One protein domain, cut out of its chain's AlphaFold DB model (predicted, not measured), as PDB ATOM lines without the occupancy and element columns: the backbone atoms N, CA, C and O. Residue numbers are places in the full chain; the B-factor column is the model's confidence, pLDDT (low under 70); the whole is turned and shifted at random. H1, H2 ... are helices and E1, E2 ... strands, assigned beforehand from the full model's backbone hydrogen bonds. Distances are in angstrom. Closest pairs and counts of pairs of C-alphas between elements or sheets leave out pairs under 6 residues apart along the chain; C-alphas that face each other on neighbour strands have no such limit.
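Overview. This is residues 40 to 84 of the 191 residues of the protein "Deoxycytidine deaminase" of Nanobsidianus stetteri (UniProt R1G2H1). A small antiparallel sheet of three strands has two short helices on one side of it, which meet at a corner. H2 stands up from one face of the sheet, and H1, joined to the beginning of H2, runs back at a distance from the sheet and comes nearest to it at E1. The printed part has 45 residues with two named helices and three named strands, in the order E1, E2, H1, H2, E3; the sheet's order is E1, E2, E3, and the class is mixed, helices and strands. The whole is compact, with a radius of gyration of the C-alphas of 9.8 A, and spans 26 by 21 by 15 A.

Along the chain. The printed part begins with strand E1, residues 40 to 45, from C-alpha 40 at (-25.700, 8.503, -19.971), 16.1 A long from first to last C-alpha. Strand E2, residues 48 to 53, measures 14.5 A. Helix H1, residues 59 to 67, measures 13.2 A. Helix H2, residues 69 to 78, measures 14.4 A and begins with C-alpha 69 at (-41.279, 11.096, -29.236). Strand E3, residues 80 to 82, measures 6.7 A and ends with C-alpha 82 at (-36.258, 7.226, -11.193).

Arrangement. E1 and E2 form a hairpin, antiparallel at 166 degrees, with N 43 and O 50 at 2.9 A and N 48 and O 45 at 2.8 A, both within hydrogen-bond range. E3 is antiparallel to E2 at 133 degrees, with N 81 and O 51 within hydrogen-bond range at 2.8 A. E1 and E3 are the edge strands, and E2 is the inner strand. H2 is on the sheet at a height of 9.4 A and lies over E3; its local plane rests on only just enough of the sheet, 6 C-alphas. The line of H2 rises 56 degrees out of that plane, and the helix stands up from the sheet. The closest C-alphas of E2 and H2 are those of Phe 52 and Leu 75, 7.7 A apart. H1 and H2 touch only at the corner by their link, at a steep tilt of 65 degrees, opposite ways; their closest C-alphas, those of Ile 65 and Arg 72, are 5.0 A apart. H1 is only just not on the sheet, with 4 pairs of C-alphas within 10 A. The closest C-alphas of E1 and H1, those of Tyr 41 and Leu 62, are 8.0 A apart. H1 and E3 are apart. In H2 every O i to N i+4 pair is within hydrogen-bond range; in H1 4 of 5 are.

Size, cuts and confidence. The two C-alphas farthest apart, those of Ile 67 and Pro 84, are 26.7 A apart. The printed part has no cut, and the four links between its elements are tight. The mean pLDDT of the printed part is 84.9, and residue 55 is under 70.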
ATOM      1  N   ARG A  40     -25.949   7.650 -18.792       84.94
ATOM      2  CA  ARG A  40     -25.700   8.503 -19.971       84.94
ATOM      3  C   ARG A  40     -26.387   9.838 -19.891       84.94
ATOM      4  O   ARG A  40     -25.776  10.856 -20.186       84.94
ATOM      5  N   TYR A  41     -27.641   9.826 -19.460       83.50
ATOM      6  CA  TYR A  41     -28.469  11.016 -19.467       83.50
ATOM      7  C   TYR A  41     -29.254  11.148 -18.167       83.50
ATOM      8  O   TYR A  41     -29.667  10.153 -17.567       83.50
ATOM      9  N   ILE A  42     -29.441  12.395 -17.743       89.81
ATOM     10  CA  ILE A  42     -30.313  12.783 -16.638       89.81
ATOM     11  C   ILE A  42     -31.592  13.323 -17.252       89.81
ATOM     12  O   ILE A  42     -31.536  14.283 -18.012       89.81
ATOM     13  N   LEU A  43     -32.736  12.767 -16.868       87.88
ATOM     14  CA  LEU A  43     -34.025  13.326 -17.246       87.88
ATOM     15  C   LEU A  43     -34.624  14.107 -16.090       87.88
ATOM     16  O   LEU A  43     -34.788  13.572 -14.991       87.88
ATOM     17  N   ILE A  44     -35.018  15.340 -16.387       90.75
ATOM     18  CA  ILE A  44     -35.899  16.149 -15.554       90.75
ATOM     19  C   ILE A  44     -37.046  16.599 -16.454       90.75
ATOM     20  O   ILE A  44     -36.880  17.489 -17.279       90.75
ATOM     21  N   ASP A  45     -38.205  15.966 -16.308       86.56
ATOM     22  CA  ASP A  45     -39.416  16.317 -17.047       86.56
ATOM     23  C   ASP A  45     -40.646  16.113 -16.161       86.56
ATOM     24  O   ASP A  45     -40.981  14.982 -15.820       86.56
ATOM     25  N   LYS A  46     -41.306  17.211 -15.776       87.62
ATOM     26  CA  LYS A  46     -42.496  17.235 -14.906       87.62
ATOM     27  C   LYS A  46     -42.322  16.428 -13.625       87.62
ATOM     28  O   LYS A  46     -41.758  16.963 -12.678       87.62
ATOM     29  N   ASP A  47     -42.806  15.190 -13.560       87.19
ATOM     30  CA  ASP A  47     -42.733  14.256 -12.433       87.19
ATOM     31  C   ASP A  47     -41.679  13.143 -12.627       87.19
ATOM     32  O   ASP A  47     -41.401  12.369 -11.705       87.19
ATOM     33  N   LYS A  48     -41.025  13.090 -13.789       89.00
ATOM     34  CA  LYS A  48     -39.935  12.164 -14.110       89.00
ATOM     35  C   LYS A  48     -38.591  12.816 -13.804       89.00
ATOM     36  O   LYS A  48     -38.136  13.714 -14.508       89.00
ATOM     37  N   ARG A  49     -37.949  12.345 -12.735       93.06
ATOM     38  CA  ARG A  49     -36.591  12.737 -12.326       93.06
ATOM     39  C   ARG A  49     -35.747  11.486 -12.146       93.06
ATOM     40  O   ARG A  49     -36.072  10.645 -11.308       93.06
ATOM     41  N   GLY A  50     -34.703  11.325 -12.948       93.50
ATOM     42  CA  GLY A  50     -33.949  10.076 -12.975       93.50
ATOM     43  C   GLY A  50     -32.840  10.043 -14.006       93.50
ATOM     44  O   GLY A  50     -32.430  11.074 -14.535       93.50
ATOM     45  N   TYR A  51     -32.379   8.833 -14.287       92.25
ATOM     46  CA  TYR A  51     -31.276   8.581 -15.200       92.25
ATOM     47  C   TYR A  51     -31.668   7.540 -16.233       92.25
ATOM     48  O   TYR A  51     -32.405   6.605 -15.924       92.25
ATOM     49  N   PHE A  52     -31.108   7.665 -17.428       88.88
ATOM     50  CA  PHE A  52     -31.075   6.575 -18.389       88.88
ATOM     51  C   PHE A  52     -29.793   5.773 -18.208       88.88
ATOM     52  O   PHE A  52     -28.684   6.324 -18.202       88.88
ATOM     53  N   PHE A  53     -29.979   4.467 -18.047       86.88
ATOM     54  CA  PHE A  53     -28.921   3.485 -17.911       86.88
ATOM     55  C   PHE A  53     -28.771   2.729 -19.229       86.88
ATOM     56  O   PHE A  53     -29.508   1.782 -19.477       86.88
ATOM     57  N   ASP A  54     -27.831   3.147 -20.069       76.44
ATOM     58  CA  ASP A  54     -27.529   2.486 -21.341       76.44
ATOM     59  C   ASP A  54     -26.050   2.699 -21.670       76.44
ATOM     60  O   ASP A  54     -25.534   3.790 -21.490       76.44
ATOM     61  N   TYR A  55     -25.307   1.696 -22.119       64.50
ATOM     62  CA  TYR A  55     -23.896   1.920 -22.449       64.50
ATOM     63  C   TYR A  55     -23.672   2.376 -23.885       64.50
ATOM     64  O   TYR A  55     -22.574   2.858 -24.156       64.50
ATOM     65  N   ASN A  56     -24.678   2.276 -24.750       73.81
ATOM     66  CA  ASN A  56     -24.503   2.452 -26.186       73.81
ATOM     67  C   ASN A  56     -24.987   3.807 -26.711       73.81
ATOM     68  O   ASN A  56     -24.661   4.130 -27.843       73.81
ATOM     69  N   LEU A  57     -25.700   4.600 -25.903       73.25
ATOM     70  CA  LEU A  57     -26.161   5.930 -26.316       73.25
ATOM     71  C   LEU A  57     -24.992   6.916 -26.427       73.25
ATOM     72  O   LEU A  57     -24.270   7.140 -25.443       73.25
ATOM     73  N   ASP A  58     -24.851   7.529 -27.599       79.25
ATOM     74  CA  ASP A  58     -23.935   8.641 -27.858       79.25
ATOM     75  C   ASP A  58     -24.663  10.002 -27.891       79.25
ATOM     76  O   ASP A  58     -25.827  10.108 -27.511       79.25
ATOM     77  N   TYR A  59     -23.960  11.082 -28.254       80.12
ATOM     78  CA  TYR A  59     -24.551  12.427 -28.276       80.12
ATOM     79  C   TYR A  59     -25.594  12.617 -29.390       80.12
ATOM     80  O   TYR A  59     -26.553  13.360 -29.190       80.12
ATOM     81  N   GLU A  60     -25.449  11.937 -30.526       82.81
ATOM     82  CA  GLU A  60     -26.416  12.020 -31.626       82.81
ATOM     83  C   GLU A  60     -27.720  11.317 -31.244       82.81
ATOM     84  O   GLU A  60     -28.806  11.856 -31.462       82.81
ATOM     85  N   ASP A  61     -27.626  10.182 -30.542       77.94
ATOM     86  CA  ASP A  61     -28.796   9.549 -29.936       77.94
ATOM     87  C   ASP A  61     -29.526  10.504 -28.982       77.94
ATOM     88  O   ASP A  61     -30.757  10.543 -28.974       77.94
ATOM     89  N   LEU A  62     -28.796  11.309 -28.195       75.19
ATOM     90  CA  LEU A  62     -29.406  12.301 -27.297       75.19
ATOM     91  C   LEU A  62     -30.183  13.379 -28.060       75.19
ATOM     92  O   LEU A  62     -31.268  13.766 -27.617       75.19
ATOM     93  N   LEU A  63     -29.651  13.855 -29.188       82.19
ATOM     94  CA  LEU A  63     -30.341  14.820 -30.044       82.19
ATOM     95  C   LEU A  63     -31.605  14.209 -30.653       82.19
ATOM     96  O   LEU A  63     -32.658  14.848 -30.653       82.19
ATOM     97  N   GLU A  64     -31.534  12.958 -31.110       82.38
ATOM     98  CA  GLU A  64     -32.692  12.279 -31.684       82.38
ATOM     99  C   GLU A  64     -33.802  12.083 -30.644       82.38
ATOM    100  O   GLU A  64     -34.964  12.369 -30.921       82.38
ATOM    101  N   ILE A  65     -33.463  11.676 -29.417       78.94
ATOM    102  CA  ILE A  65     -34.429  11.501 -28.316       78.94
ATOM    103  C   ILE A  65     -35.141  12.811 -27.963       78.94
ATOM    104  O   ILE A  65     -36.297  12.792 -27.531       78.94
ATOM    105  N   ALA A  66     -34.468  13.952 -28.124       78.69
ATOM    106  CA  ALA A  66     -35.060  15.255 -27.845       78.69
ATOM    107  C   ALA A  66     -36.171  15.629 -28.842       78.69
ATOM    108  O   ALA A  66     -37.061  16.403 -28.489       78.69
ATOM    109  N   ILE A  67     -36.136  15.078 -30.060       85.88
ATOM    110  CA  ILE A  67     -37.023  15.459 -31.171       85.88
ATOM    111  C   ILE A  67     -38.012  14.330 -31.517       85.88
ATOM    112  O   ILE A  67     -39.140  14.594 -31.930       85.88
ATOM    113  N   ASN A  68     -37.628  13.066 -31.320       86.56
ATOM    114  CA  ASN A  68     -38.410  11.883 -31.670       86.56
ATOM    115  C   ASN A  68     -39.144  11.310 -30.445       86.56
ATOM    116  O   ASN A  68     -38.571  10.594 -29.619       86.56
ATOM    117  N   GLU A  69     -40.451  11.576 -30.350       85.94
ATOM    118  CA  GLU A  69     -41.279  11.096 -29.236       85.94
ATOM    119  C   GLU A  69     -41.333   9.568 -29.111       85.94
ATOM    120  O   GLU A  69     -41.426   9.056 -27.994       85.94
ATOM    121  N   ASN A  70     -41.273   8.832 -30.224       87.94
ATOM    122  CA  ASN A  70     -41.357   7.372 -30.202       87.94
ATOM    123  C   ASN A  70     -40.080   6.767 -29.609       87.94
ATOM    124  O   ASN A  70     -40.167   6.002 -28.647       87.94
ATOM    125  N   LYS A  71     -38.903   7.197 -30.089       82.56
ATOM    126  CA  LYS A  71     -37.601   6.771 -29.539       82.56
ATOM    127  C   LYS A  71     -37.474   7.154 -28.059       82.56
ATOM    128  O   LYS A  71     -36.987   6.381 -27.235       82.56
ATOM    129  N   ARG A  72     -37.993   8.329 -27.679       83.00
ATOM    130  CA  ARG A  72     -38.045   8.769 -26.279       83.00
ATOM    131  C   ARG A  72     -38.920   7.874 -25.399       83.00
ATOM    132  O   ARG A  72     -38.514   7.565 -24.278       83.00
ATOM    133  N   LYS A  73     -40.112   7.483 -25.862       86.31
ATOM    134  CA  LYS A  73     -41.008   6.571 -25.125       86.31
ATOM    135  C   LYS A  73     -40.360   5.205 -24.918       86.31
ATOM    136  O   LYS A  73     -40.323   4.733 -23.787       86.31
ATOM    137  N   GLU A  74     -39.767   4.643 -25.964       86.06
ATOM    138  CA  GLU A  74     -39.077   3.351 -25.902       86.06
ATOM    139  C   GLU A  74     -37.956   3.345 -24.848       86.06
ATOM    140  O   GLU A  74     -37.891   2.467 -23.986       86.06
ATOM    141  N   LEU A  75     -37.094   4.366 -24.842       81.00
ATOM    142  CA  LEU A  75     -36.016   4.451 -23.851       81.00
ATOM    143  C   LEU A  75     -36.526   4.691 -22.433       81.00
ATOM    144  O   LEU A  75     -35.909   4.233 -21.465       81.00
ATOM    145  N   LEU A  76     -37.623   5.440 -22.285       85.19
ATOM    146  CA  LEU A  76     -38.257   5.655 -20.986       85.19
ATOM    147  C   LEU A  76     -38.761   4.339 -20.387       85.19
ATOM    148  O   LEU A  76     -38.707   4.170 -19.172       85.19
ATOM    149  N   GLU A  77     -39.230   3.415 -21.218       86.75
ATOM    150  CA  GLU A  77     -39.703   2.104 -20.774       86.75
ATOM    151  C   GLU A  77     -38.538   1.168 -20.427       86.75
ATOM    152  O   GLU A  77     -38.558   0.512 -19.382       86.75
ATOM    153  N   ASN A  78     -37.486   1.156 -21.248       84.94
ATOM    154  CA  ASN A  78     -36.421   0.156 -21.142       84.94
ATOM    155  C   ASN A  78     -35.258   0.564 -20.221       84.94
ATOM    156  O   ASN A  78     -34.718  -0.268 -19.484       84.94
ATOM    157  N   SER A  79     -34.885   1.845 -20.217       87.56
ATOM    158  CA  SER A  79     -33.585   2.293 -19.692       87.56
ATOM    159  C   SER A  79     -33.691   3.360 -18.601       87.56
ATOM    160  O   SER A  79     -32.731   3.571 -17.852       87.56
ATOM    161  N   PHE A  80     -34.839   4.028 -18.458       91.06
ATOM    162  CA  PHE A  80     -35.032   5.035 -17.415       91.06
ATOM    163  C   PHE A  80     -35.217   4.407 -16.029       91.06
ATOM    164  O   PHE A  80     -36.004   3.482 -15.822       91.06
ATOM    165  N   LYS A  81     -34.525   4.966 -15.037       93.19
ATOM    166  CA  LYS A  81     -34.728   4.670 -13.618       93.19
ATOM    167  C   LYS A  81     -34.885   5.981 -12.849       93.19
ATOM    168  O   LYS A  81     -34.013   6.851 -12.891       93.19
ATOM    169  N   LYS A  82     -36.001   6.116 -12.127       93.06
ATOM    170  CA  LYS A  82     -36.258   7.226 -11.193       93.06
ATOM    171  C   LYS A  82     -35.236   7.207 -10.056       93.06
ATOM    172  O   LYS A  82     -34.900   6.130  -9.589       93.06
ATOM    173  N   ILE A  83     -34.775   8.357  -9.571       91.94
ATOM    174  CA  ILE A  83     -33.842   8.411  -8.425       91.94
ATOM    175  C   ILE A  83     -34.517   7.839  -7.158       91.94
ATOM    176  O   ILE A  83     -35.679   8.173  -6.920       91.94
ATOM    177  N   PRO A  84     -33.836   7.004  -6.342       93.19
ATOM    178  CA  PRO A  84     -32.467   6.490  -6.487       93.19
ATOM    179  C   PRO A  84     -32.398   5.089  -7.128       93.19
ATOM    180  O   PRO A  84     -31.407   4.376  -6.966       93.19
TER     181      PRO A  84